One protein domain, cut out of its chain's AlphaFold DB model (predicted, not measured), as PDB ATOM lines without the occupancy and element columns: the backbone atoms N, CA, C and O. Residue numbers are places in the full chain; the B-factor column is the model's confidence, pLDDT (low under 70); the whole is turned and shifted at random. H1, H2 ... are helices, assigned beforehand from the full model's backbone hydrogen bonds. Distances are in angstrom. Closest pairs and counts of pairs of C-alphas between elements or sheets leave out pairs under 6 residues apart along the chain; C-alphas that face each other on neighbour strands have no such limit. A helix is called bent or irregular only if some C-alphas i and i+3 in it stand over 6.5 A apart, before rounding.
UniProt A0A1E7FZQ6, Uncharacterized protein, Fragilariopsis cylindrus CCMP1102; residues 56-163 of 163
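What this domain is: This is residues 56 to 163 of the 163 residues of an uncharacterized protein of Fragilariopsis cylindrus CCMP1102 (UniProt A0A1E7FZQ6). H2 packs on residues 69 to 77 of the long helix H1, while H3 packs on residues 60 to 65 and runs on past them, making a long, loose body. Short H4 lies near H3, and from the tail, residues 135 to 163, a loop at 148 to 153 sticks out. The 108 printed residues, all helix in class, include H1, H2, H3, H4 in chain order and no named strand; radius of gyration of the C-alphas 18.6 A, spans 57 by 30 by 27 A.

How they stand to each other: Start at H1, residues 60 to 80, irregular: C-alphas 63 and 66 are 7.4 A apart. It touches H2, residues 88 to 100, closest at C-alphas Leu 73 and Val 98, 6.4 A, at a steep tilt of 62 degrees, opposite ways. It touches H3, residues 104 to 123, closest at C-alphas Ala 64 and Ala 110, 5.7 A, at 35.2 degrees, only just steep. H4, residues 129 to 134, is close to but not clearly touching H3. Every O i to N i+4 pair is within hydrogen-bond range in H2, H3 and H4; in H1, 15 of 17.

Where its parts are: Find C-alpha 60 at (53.325, 201.981, 35.109); H1 runs 28.4 A, H2 18.5 A, H3 29.1 A, and H4 8.9 A to C-alpha 134 at (41.692, 190.209, 28.861).

The domain as a whole: The printed part has no cut, and no link is long. Residues 132 to 163 are under pLDDT 70.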
ATOM      1  N   PRO A  56      57.409 195.735  29.309       89.94
ATOM      2  CA  PRO A  56      56.836 197.082  29.440       89.94
ATOM      3  C   PRO A  56      55.519 197.094  30.230       89.94
ATOM      4  O   PRO A  56      55.192 198.082  30.879       89.94
ATOM      5  N   ILE A  57      54.790 195.973  30.269       89.44
ATOM      6  CA  ILE A  57      53.555 195.833  31.054       89.44
ATOM      7  C   ILE A  57      53.778 196.010  32.569       89.44
ATOM      8  O   ILE A  57      52.879 196.430  33.299       89.44
ATOM      9  N   THR A  58      55.004 195.766  33.040       89.75
ATOM     10  CA  THR A  58      55.415 195.969  34.438       89.75
ATOM     11  C   THR A  58      55.907 197.395  34.719       89.75
ATOM     12  O   THR A  58      56.291 197.721  35.841       89.75
ATOM     13  N   ASN A  59      55.875 198.291  33.736       91.06
ATOM     14  CA  ASN A  59      56.179 199.702  33.923       91.06
ATOM     15  C   ASN A  59      54.885 200.505  33.926       91.06
ATOM     16  O   ASN A  59      54.168 200.525  32.932       91.06
ATOM     17  N   THR A  60      54.575 201.200  35.022       91.19
ATOM     18  CA  THR A  60      53.325 201.981  35.109       91.19
ATOM     19  C   THR A  60      53.280 203.099  34.060       91.19
ATOM     20  O   THR A  60      52.202 203.483  33.594       91.19
ATOM     21  N   LYS A  61      54.445 203.631  33.671       91.62
ATOM     22  CA  LYS A  61      54.520 204.686  32.663       91.62
ATOM     23  C   LYS A  61      54.201 204.138  31.278       91.62
ATOM     24  O   LYS A  61      53.343 204.710  30.611       91.62
ATOM     25  N   ASP A  62      54.812 203.021  30.896       91.31
ATOM     26  CA  ASP A  62      54.611 202.426  29.569       91.31
ATOM     27  C   ASP A  62      53.229 201.782  29.432       91.31
ATOM     28  O   ASP A  62      52.559 201.968  28.417       91.31
ATOM     29  N   SER A  63      52.764 201.064  30.460       89.75
ATOM     30  CA  SER A  63      51.504 200.317  30.393       89.75
ATOM     31  C   SER A  63      50.258 201.192  30.520       89.75
ATOM     32  O   SER A  63      49.199 200.819  30.016       89.75
ATOM     33  N   ALA A  64      50.362 202.357  31.171       91.75
ATOM     34  CA  ALA A  64      49.195 203.172  31.497       91.75
ATOM     35  C   ALA A  64      49.396 204.679  31.291       91.75
ATOM     36  O   ALA A  64      48.614 205.298  30.563       91.75
ATOM     37  N   MET A  65      50.408 205.297  31.914       93.00
ATOM     38  CA  MET A  65      50.482 206.766  31.941       93.00
ATOM     39  C   MET A  65      50.754 207.378  30.562       93.00
ATOM     40  O   MET A  65      50.029 208.287  30.164       93.00
ATOM     41  N   PHE A  66      51.760 206.902  29.820       93.69
ATOM     42  CA  PHE A  66      52.082 207.436  28.495       93.69
ATOM     43  C   PHE A  66      50.945 207.218  27.488       93.69
ATOM     44  O   PHE A  66      50.543 208.206  26.870       93.69
ATOM     45  N   PRO A  67      50.334 206.017  27.365       94.00
ATOM     46  CA  PRO A  67      49.171 205.835  26.495       94.00
ATOM     47  C   PRO A  67      47.993 206.742  26.865       94.00
ATOM     48  O   PRO A  67      47.332 207.295  25.986       94.00
ATOM     49  N   SER A  68      47.720 206.923  28.163       94.69
ATOM     50  CA  SER A  68      46.635 207.798  28.610       94.69
ATOM     51  C   SER A  68      46.928 209.266  28.310       94.69
ATOM     52  O   SER A  68      46.051 209.967  27.812       94.69
ATOM     53  N   MET A  69      48.140 209.746  28.594       95.62
ATOM     54  CA  MET A  69      48.532 211.125  28.292       95.62
ATOM     55  C   MET A  69      48.546 211.386  26.787       95.62
ATOM     56  O   MET A  69      48.067 212.432  26.363       95.62
ATOM     57  N   ALA A  70      49.002 210.430  25.972       94.75
ATOM     58  CA  ALA A  70      48.957 210.536  24.517       94.75
ATOM     59  C   ALA A  70      47.517 210.705  24.008       94.75
ATOM     60  O   ALA A  70      47.262 211.580  23.188       94.75
ATOM     61  N   LYS A  71      46.548 209.950  24.549       93.94
ATOM     62  CA  LYS A  71      45.122 210.118  24.209       93.94
ATOM     63  C   LYS A  71      44.590 211.509  24.569       93.94
ATOM     64  O   LYS A  71      43.883 212.112  23.766       93.94
ATOM     65  N   ILE A  72      44.934 212.022  25.752       93.88
ATOM     66  CA  ILE A  72      44.524 213.370  26.182       93.88
ATOM     67  C   ILE A  72      45.172 214.431  25.277       93.88
ATOM     68  O   ILE A  72      44.500 215.369  24.854       93.88
ATOM     69  N   LEU A  73      46.446 214.254  24.921       94.50
ATOM     70  CA  LEU A  73      47.171 215.144  24.017       94.50
ATOM     71  C   LEU A  73      46.567 215.154  22.608       94.50
ATOM     72  O   LEU A  73      46.440 216.221  22.019       94.50
ATOM     73  N   THR A  74      46.126 214.007  22.086       93.19
ATOM     74  CA  THR A  74      45.400 213.942  20.809       93.19
ATOM     75  C   THR A  74      44.095 214.739  20.862       93.19
ATOM     76  O   THR A  74      43.779 215.466  19.922       93.19
ATOM     77  N   ALA A  75      43.354 214.665  21.972       91.38
ATOM     78  CA  ALA A  75      42.151 215.477  22.175       91.38
ATOM     79  C   ALA A  75      42.482 216.980  22.225       91.38
ATOM     80  O   ALA A  75      41.819 217.787  21.572       91.38
ATOM     81  N   TYR A  76      43.543 217.349  22.949       89.50
ATOM     82  CA  TYR A  76      44.062 218.716  22.983       89.50
ATOM     83  C   TYR A  76      44.432 219.207  21.573       89.50
ATOM     84  O   TYR A  76      43.975 220.262  21.143       89.50
ATOM     85  N   GLN A  77      45.174 218.414  20.801       90.69
ATOM     86  CA  GLN A  77      45.533 218.720  19.416       90.69
ATOM     87  C   GLN A  77      44.302 218.937  18.519       90.69
ATOM     88  O   GLN A  77      44.295 219.853  17.695       90.69
ATOM     89  N   GLY A  78      43.252 218.128  18.689       89.88
ATOM     90  CA  GLY A  78      41.990 218.282  17.962       89.88
ATOM     91  C   GLY A  78      41.353 219.658  18.163       89.88
ATOM     92  O   GLY A  78      40.913 220.283  17.200       89.88
ATOM     93  N   MET A  79      41.374 220.162  19.399       86.19
ATOM     94  CA  MET A  79      40.806 221.468  19.748       86.19
ATOM     95  C   MET A  79      41.697 222.642  19.327       86.19
ATOM     96  O   MET A  79      41.190 223.643  18.830       86.19
ATOM     97  N   TYR A  80      43.014 222.529  19.519       83.69
ATOM     98  CA  TYR A  80      43.942 223.653  19.348       83.69
ATOM     99  C   TYR A  80      44.518 223.786  17.937       83.69
ATOM    100  O   TYR A  80      44.815 224.898  17.513       83.69
ATOM    101  N   ASN A  81      44.666 222.682  17.201       86.94
ATOM    102  CA  ASN A  81      45.329 222.677  15.894       86.94
ATOM    103  C   ASN A  81      44.526 221.935  14.818       86.94
ATOM    104  O   ASN A  81      45.094 221.387  13.877       86.94
ATOM    105  N   ARG A  82      43.193 221.862  14.964       86.81
ATOM    106  CA  ARG A  82      42.289 221.192  14.005       86.81
ATOM    107  C   ARG A  82      42.757 219.772  13.651       86.81
ATOM    108  O   ARG A  82      42.688 219.352  12.499       86.81
ATOM    109  N   SER A  83      43.276 219.055  14.647       83.31
ATOM    110  CA  SER A  83      43.832 217.701  14.524       83.31
ATOM    111  C   SER A  83      45.148 217.572  13.743       83.31
ATOM    112  O   SER A  83      45.655 216.456  13.636       83.31
ATOM    113  N   HIS A  84      45.761 218.660  13.268       86.56
ATOM    114  CA  HIS A  84      47.116 218.619  12.710       86.56
ATOM    115  C   HIS A  84      48.154 218.346  13.797       86.56
ATOM    116  O   HIS A  84      48.038 218.841  14.919       86.56
ATOM    117  N   TYR A  85      49.192 217.580  13.452       88.56
ATOM    118  CA  TYR A  85      50.262 217.231  14.383       88.56
ATOM    119  C   TYR A  85      50.924 218.470  14.985       88.56
ATOM    120  O   TYR A  85      51.406 219.335  14.257       88.56
ATOM    121  N   LEU A  86      50.970 218.521  16.317       90.88
ATOM    122  CA  LEU A  86      51.764 219.512  17.037       90.88
ATOM    123  C   LEU A  86      53.253 219.188  16.887       90.88
ATOM    124  O   LEU A  86      53.653 218.022  16.935       90.88
ATOM    125  N   GLN A  87      54.083 220.219  16.747       91.88
ATOM    126  CA  GLN A  87      55.536 220.085  16.639       91.88
ATOM    127  C   GLN A  87      56.247 221.107  17.526       91.88
ATOM    128  O   GLN A  87      55.664 222.112  17.935       91.88
ATOM    129  N   GLY A  88      57.516 220.831  17.839       93.38
ATOM    130  CA  GLY A  88      58.389 221.741  18.580       93.38
ATOM    131  C   GLY A  88      57.759 222.278  19.869       93.38
ATOM    132  O   GLY A  88      57.257 221.518  20.700       93.38
ATOM    133  N   GLU A  89      57.768 223.600  20.014       94.06
ATOM    134  CA  GLU A  89      57.254 224.302  21.195       94.06
ATOM    135  C   GLU A  89      55.755 224.096  21.432       94.06
ATOM    136  O   GLU A  89      55.306 224.062  22.577       94.06
ATOM    137  N   GLU A  90      54.955 223.922  20.380       91.38
ATOM    138  CA  GLU A  90      53.516 223.695  20.535       91.38
ATOM    139  C   GLU A  90      53.232 222.309  21.113       91.38
ATOM    140  O   GLU A  90      52.387 222.161  22.001       91.38
ATOM    141  N   LEU A  91      53.990 221.304  20.663       94.69
ATOM    142  CA  LEU A  91      53.940 219.964  21.238       94.69
ATOM    143  C   LEU A  91      54.366 219.996  22.706       94.69
ATOM    144  O   LEU A  91      53.686 219.421  23.555       94.69
ATOM    145  N   TRP A  92      55.453 220.705  23.017       95.62
ATOM    146  CA  TRP A  92      55.932 220.854  24.389       95.62
ATOM    147  C   TRP A  92      54.881 221.501  25.301       95.62
ATOM    148  O   TRP A  92      54.566 220.953  26.359       95.62
ATOM    149  N   ARG A  93      54.255 222.601  24.863       94.38
ATOM    150  CA  ARG A  93      53.158 223.259  25.595       94.38
ATOM    151  C   ARG A  93      51.970 222.328  25.813       94.38
ATOM    152  O   ARG A  93      51.433 222.279  26.918       94.38
ATOM    153  N   GLY A  94      51.586 221.563  24.790       94.12
ATOM    154  CA  GLY A  94      50.534 220.553  24.902       94.12
ATOM    155  C   GLY A  94      50.873 219.483  25.943       94.12
ATOM    156  O   GLY A  94      50.052 219.181  26.807       94.12
ATOM    157  N   ILE A  95      52.102 218.959  25.928       95.38
ATOM    158  CA  ILE A  95      52.577 217.978  26.916       95.38
ATOM    159  C   ILE A  95      52.541 218.565  28.330       95.38
ATOM    160  O   ILE A  95      52.028 217.914  29.239       95.38
ATOM    161  N   GLN A  96      53.034 219.790  28.528       96.62
ATOM    162  CA  GLN A  96      52.991 220.457  29.832       96.62
ATOM    163  C   GLN A  96      51.552 220.657  30.319       96.62
ATOM    164  O   GLN A  96      51.257 220.392  31.485       96.62
ATOM    165  N   HIS A  97      50.647 221.075  29.430       94.69
ATOM    166  CA  HIS A  97      49.230 221.216  29.749       94.69
ATOM    167  C   HIS A  97      48.623 219.883  30.206       94.69
ATOM    168  O   HIS A  97      47.989 219.833  31.259       94.69
ATOM    169  N   VAL A  98      48.857 218.797  29.462       95.44
ATOM    170  CA  VAL A  98      48.353 217.461  29.810       95.44
ATOM    171  C   VAL A  98      48.954 216.954  31.117       95.44
ATOM    172  O   VAL A  98      48.222 216.428  31.950       95.44
ATOM    173  N   TYR A  99      50.260 217.123  31.324       95.50
ATOM    174  CA  TYR A  99      50.947 216.666  32.529       95.50
ATOM    175  C   TYR A  99      50.427 217.372  33.788       95.50
ATOM    176  O   TYR A  99      50.085 216.717  34.771       95.50
ATOM    177  N   ASN A 100      50.303 218.702  33.739       95.75
ATOM    178  CA  ASN A 100      49.855 219.511  34.875       95.75
ATOM    179  C   ASN A 100      48.375 219.293  35.219       95.75
ATOM    180  O   ASN A 100      47.981 219.485  36.366       95.75
ATOM    181  N   ASN A 101      47.565 218.879  34.242       94.94
ATOM    182  CA  ASN A 101      46.137 218.606  34.414       94.94
ATOM    183  C   ASN A 101      45.818 217.103  34.406       94.94
ATOM    184  O   ASN A 101      44.659 216.714  34.244       94.94
ATOM    185  N   TYR A 102      46.827 216.237  34.559       95.62
ATOM    186  CA  TYR A 102      46.614 214.799  34.490       95.62
ATOM    187  C   TYR A 102      45.750 214.331  35.674       95.62
ATOM    188  O   TYR A 102      46.123 214.565  36.829       95.62
ATOM    189  N   PRO A 103      44.604 213.655  35.443       94.81
ATOM    190  CA  PRO A 103      43.694 213.317  36.531       94.81
ATOM    191  C   PRO A 103      44.347 212.394  37.564       94.81
ATOM    192  O   PRO A 103      44.746 211.269  37.244       94.81
ATOM    193  N   LEU A 104      44.377 212.827  38.830       93.94
ATOM    194  CA  LEU A 104      44.921 212.026  39.935       93.94
ATOM    195  C   LEU A 104      44.241 210.658  40.048       93.94
ATOM    196  O   LEU A 104      44.911 209.665  40.302       93.94
ATOM    197  N   SER A 105      42.935 210.572  39.785       93.56
ATOM    198  CA  SER A 105      42.202 209.300  39.781       93.56
ATOM    199  C   SER A 105      42.717 208.322  38.717       93.56
ATOM    200  O   SER A 105      42.800 207.120  38.968       93.56
ATOM    201  N   THR A 106      43.118 208.815  37.542       92.12
ATOM    202  CA  THR A 106      43.741 207.995  36.494       92.12
ATOM    203  C   THR A 106      45.141 207.553  36.907       92.12
ATOM    204  O   THR A 106      45.481 206.386  36.717       92.12
ATOM    205  N   LEU A 107      45.924 208.436  37.534       92.50
ATOM    206  CA  LEU A 107      47.230 208.083  38.093       92.50
ATOM    207  C   LEU A 107      47.112 206.990  39.166       92.50
ATOM    208  O   LEU A 107      47.816 205.986  39.101       92.50
ATOM    209  N   SER A 108      46.187 207.140  40.118       91.38
ATOM    210  CA  SER A 108      45.945 206.145  41.168       91.38
ATOM    211  C   SER A 108      45.539 204.792  40.587       91.38
ATOM    212  O   SER A 108      46.101 203.770  40.979       91.38
ATOM    213  N   ARG A 109      44.624 204.771  39.606       91.25
ATOM    214  CA  ARG A 109      44.231 203.532  38.917       91.25
ATOM    215  C   ARG A 109      45.406 202.854  38.219       91.25
ATOM    216  O   ARG A 109      45.503 201.637  38.293       91.25
ATOM    217  N   ALA A 110      46.303 203.615  37.591       90.94
ATOM    218  CA  ALA A 110      47.484 203.059  36.932       90.94
ATOM    219  C   ALA A 110      48.385 202.294  37.919       90.94
ATOM    220  O   ALA A 110      48.779 201.160  37.648       90.94
ATOM    221  N   TYR A 111      48.651 202.869  39.095       90.19
ATOM    222  CA  TYR A 111      49.452 202.210  40.132       90.19
ATOM    223  C   TYR A 111      48.744 201.010  40.774       90.19
ATOM    224  O   TYR A 111      49.392 200.002  41.056       90.19
ATOM    225  N   MET A 112      47.423 201.073  40.973       89.19
ATOM    226  CA  MET A 112      46.652 199.914  41.443       89.19
ATOM    227  C   MET A 112      46.673 198.773  40.422       89.19
ATOM    228  O   MET A 112      46.900 197.622  40.786       89.19
ATOM    229  N   HIS A 113      46.491 199.098  39.142       86.56
ATOM    230  CA  HIS A 113      46.531 198.124  38.059       86.56
ATOM    231  C   HIS A 113      47.901 197.447  37.958       86.56
ATOM    232  O   HIS A 113      47.980 196.236  37.786       86.56
ATOM    233  N   HIS A 114      48.987 198.194  38.163       88.81
ATOM    234  CA  HIS A 114      50.334 197.630  38.174       88.81
ATOM    235  C   HIS A 114      50.512 196.517  39.227       88.81
ATOM    236  O   HIS A 114      51.135 195.496  38.934       88.81
ATOM    237  N   ALA A 115      49.918 196.662  40.418       86.62
ATOM    238  CA  ALA A 115      49.931 195.605  41.430       86.62
ATOM    239  C   ALA A 115      49.132 194.362  40.992       86.62
ATOM    240  O   ALA A 115      49.554 193.237  41.250       86.62
ATOM    241  N   GLN A 116      48.010 194.549  40.288       87.75
ATOM    242  CA  GLN A 116      47.222 193.441  39.735       87.75
ATOM    243  C   GLN A 116      47.992 192.686  38.647       87.75
ATOM    244  O   GLN A 116      47.997 191.461  38.653       87.75
ATOM    245  N   ILE A 117      48.686 193.408  37.763       88.69
ATOM    246  CA  ILE A 117      49.555 192.822  36.734       88.69
ATOM    247  C   ILE A 117      50.679 192.005  37.372       88.69
ATOM    248  O   ILE A 117      50.937 190.891  36.937       88.69
ATOM    249  N   ALA A 118      51.331 192.526  38.415       87.75
ATOM    250  CA  ALA A 118      52.385 191.790  39.109       87.75
ATOM    251  C   ALA A 118      51.872 190.460  39.686       87.75
ATOM    252  O   ALA A 118      52.543 189.443  39.545       87.75
ATOM    253  N   ASN A 119      50.673 190.454  40.273       87.69
ATOM    254  CA  ASN A 119      50.054 189.224  40.768       87.69
ATOM    255  C   ASN A 119      49.689 188.266  39.627       87.69
ATOM    256  O   ASN A 119      49.984 187.085  39.727       87.69
ATOM    257  N   ALA A 120      49.129 188.770  38.525       86.94
ATOM    258  CA  ALA A 120      48.791 187.936  37.373       86.94
ATOM    259  C   ALA A 120      50.032 187.275  36.746       86.94
ATOM    260  O   ALA A 120      49.981 186.111  36.372       86.94
ATOM    261  N   ILE A 121      51.168 187.981  36.693       88.81
ATOM    262  CA  ILE A 121      52.447 187.408  36.243       88.81
ATOM    263  C   ILE A 121      52.907 186.285  37.181       88.81
ATOM    264  O   ILE A 121      53.421 185.278  36.706       88.81
ATOM    265  N   ILE A 122      52.734 186.445  38.497       88.56
ATOM    266  CA  ILE A 122      53.056 185.390  39.471       88.56
ATOM    267  C   ILE A 122      52.153 184.171  39.246       88.56
ATOM    268  O   ILE A 122      52.659 183.054  39.198       88.56
ATOM    269  N   ASP A 123      50.849 184.391  39.065       88.00
ATOM    270  CA  ASP A 123      49.864 183.329  38.828       88.00
ATOM    271  C   ASP A 123      50.123 182.580  37.503       88.00
ATOM    272  O   ASP A 123      49.808 181.398  37.390       88.00
ATOM    273  N   CYS A 124      50.731 183.251  36.519       88.00
ATOM    274  CA  CYS A 124      51.156 182.679  35.237       88.00
ATOM    275  C   CYS A 124      52.634 182.235  35.217       88.00
ATOM    276  O   CYS A 124      53.183 182.011  34.142       88.00
ATOM    277  N   GLU A 125      53.312 182.150  36.368       90.06
ATOM    278  CA  GLU A 125      54.724 181.730  36.480       90.06
ATOM    279  C   GLU A 125      55.700 182.507  35.562       90.06
ATOM    280  O   GLU A 125      56.724 181.990  35.115       90.06
ATOM    281  N   GLY A 126      55.410 183.784  35.297       86.69
ATOM    282  CA  GLY A 126      56.196 184.639  34.401       86.69
ATOM    283  C   GLY A 126      55.663 184.749  32.968       86.69
ATOM    284  O   GLY A 126      56.228 185.521  32.193       86.69
ATOM    285  N   GLY A 127      54.600 184.016  32.624       86.69
ATOM    286  CA  GLY A 127      53.900 184.101  31.340       86.69
ATOM    287  C   GLY A 127      53.021 185.351  31.179       86.69
ATOM    288  O   GLY A 127      52.906 186.189  32.079       86.69
ATOM    289  N   ASP A 128      52.417 185.500  29.996       84.50
ATOM    290  CA  ASP A 128      51.567 186.632  29.597       84.50
ATOM    291  C   ASP A 128      50.134 186.225  29.198       84.50
ATOM    292  O   ASP A 128      49.378 187.015  28.624       84.50
ATOM    293  N   GLU A 129      49.707 185.016  29.562       84.44
ATOM    294  CA  GLU A 129      48.410 184.432  29.204       84.44
ATOM    295  C   GLU A 129      47.233 185.300  29.675       84.44
ATOM    296  O   GLU A 129      46.219 185.439  28.980       84.44
ATOM    297  N   PHE A 130      47.382 185.960  30.828       81.06
ATOM    298  CA  PHE A 130      46.384 186.881  31.376       81.06
ATOM    299  C   PHE A 130      46.120 188.090  30.458       81.06
ATOM    300  O   PHE A 130      45.013 188.638  30.446       81.06
ATOM    301  N   VAL A 131      47.103 188.500  29.646       77.69
ATOM    302  CA  VAL A 131      46.950 189.587  28.667       77.69
ATOM    303  C   VAL A 131      46.011 189.150  27.548       77.69
ATOM    304  O   VAL A 131      45.141 189.919  27.132       77.69
ATOM    305  N   MET A 132      46.126 187.901  27.099       67.19
ATOM    306  CA  MET A 132      45.286 187.344  26.037       67.19
ATOM    307  C   MET A 132      43.854 187.095  26.518       67.19
ATOM    308  O   MET A 132      42.908 187.437  25.809       67.19
ATOM    309  N   ALA A 133      43.682 186.612  27.750       59.72
ATOM    310  CA  ALA A 133      42.366 186.430  28.365       59.72
ATOM    311  C   ALA A 133      41.599 187.756  28.564       59.72
ATOM    312  O   ALA A 133      40.368 187.779  28.498       59.72
ATOM    313  N   SER A 134      42.309 188.881  28.724       53.62
ATOM    314  CA  SER A 134      41.692 190.209  28.861       53.62
ATOM    315  C   SER A 134      41.081 190.767  27.563       53.62
ATOM    316  O   SER A 134      40.191 191.619  27.619       53.62
ATOM    317  N   ARG A 135      41.490 190.266  26.382       44.50
ATOM    318  CA  ARG A 135      40.908 190.668  25.081       44.50
ATOM    319  C   ARG A 135      39.489 190.134  24.868       44.50
ATOM    320  O   ARG A 135      38.767 190.660  24.026       44.50
ATOM    321  N   SER A 136      39.071 189.155  25.667       36.59
ATOM    322  CA  SER A 136      37.740 188.534  25.654       36.59
ATOM    323  C   SER A 136      36.681 189.315  26.450       36.59
ATOM    324  O   SER A 136      35.591 188.803  26.679       36.59
ATOM    325  N   GLY A 137      36.988 190.531  26.922       32.66
ATOM    326  CA  GLY A 137      36.051 191.361  27.695       32.66
ATOM    327  C   GLY A 137      36.037 191.094  29.204       32.66
ATOM    328  O   GLY A 137      35.361 191.813  29.939       32.66
ATOM    329  N   CYS A 138      36.827 190.139  29.702       33.50
ATOM    330  CA  CYS A 138      37.062 189.981  31.134       33.50
ATOM    331  C   CYS A 138      38.203 190.905  31.570       33.50
ATOM    332  O   CYS A 138      39.379 190.543  31.550       33.50
ATOM    333  N   LEU A 139      37.849 192.119  31.994       34.62
ATOM    334  CA  LEU A 139      38.679 192.860  32.935       34.62
ATOM    335  C   LEU A 139      38.957 191.922  34.110       34.62
ATOM    336  O   LEU A 139      38.033 191.569  34.844       34.62
ATOM    337  N   TYR A 140      40.220 191.538  34.296       41.62
ATOM    338  CA  TYR A 140      40.717 191.001  35.557       41.62
ATOM    339  C   TYR A 140      40.550 192.087  36.627       41.62
ATOM    340  O   TYR A 140      41.488 192.757  37.053       41.62
ATOM    341  N   SER A 141      39.311 192.279  37.071       34.78
ATOM    342  CA  SER A 141      38.984 192.864  38.357       34.78
ATOM    343  C   SER A 141      39.355 191.821  39.402       34.78
ATOM    344  O   SER A 141      38.514 191.208  40.049       34.78
ATOM    345  N   ILE A 142      40.656 191.560  39.538       41.47
ATOM    346  CA  ILE A 142      41.143 190.731  40.627       41.47
ATOM    347  C   ILE A 142      41.032 191.597  41.879       41.47
ATOM    348  O   ILE A 142      41.920 192.382  42.218       41.47
ATOM    349  N   ILE A 143      39.861 191.526  42.508       34.50
ATOM    350  CA  ILE A 143      39.615 192.021  43.854       34.50
ATOM    351  C   ILE A 143      40.225 190.972  44.784       34.50
ATOM    352  O   ILE A 143      39.575 189.998  45.157       34.50
ATOM    353  N   TYR A 144      41.497 191.149  45.142       37.12
ATOM    354  CA  TYR A 144      42.067 190.402  46.257       37.12
ATOM    355  C   TYR A 144      41.564 191.013  47.564       37.12
ATOM    356  O   TYR A 144      41.852 192.164  47.888       37.12
ATOM    357  N   ASN A 145      40.818 190.220  48.331       31.48
ATOM    358  CA  ASN A 145      40.585 190.504  49.736       31.48
ATOM    359  C   ASN A 145      41.901 190.196  50.469       31.48
ATOM    360  O   ASN A 145      42.286 189.032  50.583       31.48
ATOM    361  N   LEU A 146      42.638 191.229  50.890       35.41
ATOM    362  CA  LEU A 146      43.875 191.086  51.665       35.41
ATOM    363  C   LEU A 146      43.534 190.632  53.094       35.41
ATOM    364  O   LEU A 146      43.634 191.393  54.053       35.41
ATOM    365  N   GLY A 147      43.096 189.382  53.235       32.16
ATOM    366  CA  GLY A 147      42.984 188.712  54.521       32.16
ATOM    367  C   GLY A 147      44.373 188.295  54.995       32.16
ATOM    368  O   GLY A 147      45.000 187.422  54.398       32.16
ATOM    369  N   VAL A 148      44.861 188.916  56.067       32.59
ATOM    370  CA  VAL A 148      46.104 188.516  56.736       32.59
ATOM    371  C   VAL A 148      45.879 187.154  57.395       32.59
ATOM    372  O   VAL A 148      45.154 187.052  58.383       32.59
ATOM    373  N   ASN A 149      46.491 186.096  56.861       33.88
ATOM    374  CA  ASN A 149      46.565 184.817  57.559       33.88
ATOM    375  C   ASN A 149      47.760 184.844  58.526       33.88
ATOM    376  O   ASN A 149      48.840 185.322  58.173       33.88
ATOM    377  N   LYS A 150      47.579 184.328  59.748       36.44
ATOM    378  CA  LYS A 150      48.530 184.428  60.875       36.44
ATOM    379  C   LYS A 150      49.897 183.756  60.629       36.44
ATOM    380  O   LYS A 150      50.786 183.897  61.459       36.44
ATOM    381  N   ASN A 151      50.101 183.119  59.475       33.12
ATOM    382  CA  ASN A 151      51.310 182.363  59.129       33.12
ATOM    383  C   ASN A 151      52.222 183.032  58.078       33.12
ATOM    384  O   ASN A 151      53.084 182.364  57.518       33.12
ATOM    385  N   HIS A 152      52.073 184.335  57.800       36.38
ATOM    386  CA  HIS A 152      53.008 185.109  56.949       36.38
ATOM    387  C   HIS A 152      53.254 184.534  55.534       36.38
ATOM    388  O   HIS A 152      54.245 184.858  54.887       36.38
ATOM    389  N   THR A 153      52.340 183.712  55.016       30.77
ATOM    390  CA  THR A 153      52.359 183.234  53.629       30.77
ATOM    391  C   THR A 153      51.207 183.894  52.879       30.77
ATOM    392  O   THR A 153      50.039 183.676  53.207       30.77
ATOM    393  N   TYR A 154      51.528 184.735  51.894       37.12
ATOM    394  CA  TYR A 154      50.534 185.301  50.985       37.12
ATOM    395  C   TYR A 154      50.066 184.191  50.044       37.12
ATOM    396  O   TYR A 154      50.814 183.751  49.180       37.12
ATOM    397  N   CYS A 155      48.838 183.714  50.237       29.02
ATOM    398  CA  CYS A 155      48.193 182.768  49.337       29.02
ATOM    399  C   CYS A 155      46.971 183.467  48.723       29.02
ATOM    400  O   CYS A 155      45.998 183.717  49.444       29.02
ATOM    401  N   PRO A 156      47.011 183.849  47.435       40.06
ATOM    402  CA  PRO A 156      45.855 184.431  46.777       40.06
ATOM    403  C   PRO A 156      44.780 183.355  46.565       40.06
ATOM    404  O   PRO A 156      45.011 182.339  45.917       40.06
ATOM    405  N   ARG A 157      43.577 183.568  47.117       32.34
ATOM    406  CA  ARG A 157      42.376 182.801  46.747       32.34
ATOM    407  C   ARG A 157      41.659 183.537  45.619       32.34
ATOM    408  O   ARG A 157      41.163 184.641  45.834       32.34
ATOM    409  N   LEU A 158      41.572 182.904  44.453       37.47
ATOM    410  CA  LEU A 158      40.695 183.328  43.363       37.47
ATOM    411  C   LEU A 158      39.232 183.219  43.815       37.47
ATOM    412  O   LEU A 158      38.745 182.130  44.126       37.47
ATOM    413  N   LEU A 159      38.520 184.345  43.851       33.44
ATOM    414  CA  LEU A 159      37.060 184.345  43.885       33.44
ATOM    415  C   LEU A 159      36.563 184.202  42.444       33.44
ATOM    416  O   LEU A 159      36.541 185.169  41.687       33.44
ATOM    417  N   ASN A 160      36.176 182.984  42.065       29.27
ATOM    418  CA  ASN A 160      35.438 182.749  40.828       29.27
ATOM    419  C   ASN A 160      34.016 183.303  40.989       29.27
ATOM    420  O   ASN A 160      33.197 182.704  41.686       29.27
ATOM    421  N   PHE A 161      33.705 184.419  40.329       30.78
ATOM    422  CA  PHE A 161      32.316 184.803  40.088       30.78
ATOM    423  C   PHE A 161      31.784 183.949  38.935       30.78
ATOM    424  O   PHE A 161      32.181 184.127  37.786       30.78
ATOM    425  N   LYS A 162      30.910 182.991  39.250       27.36
ATOM    426  CA  LYS A 162      30.008 182.413  38.251       27.36
ATOM    427  C   LYS A 162      28.921 183.456  37.988       27.36
ATOM    428  O   LYS A 162      28.273 183.884  38.942       27.36
ATOM    429  N   THR A 163      28.795 183.890  36.737       37.91
ATOM    430  CA  THR A 163      27.619 184.611  36.224       37.91
ATOM    431  C   THR A 163      26.387 183.732  36.282       37.91
ATOM    432  O   THR A 163      26.550 182.527  35.975       37.91
TER     433      THR A 163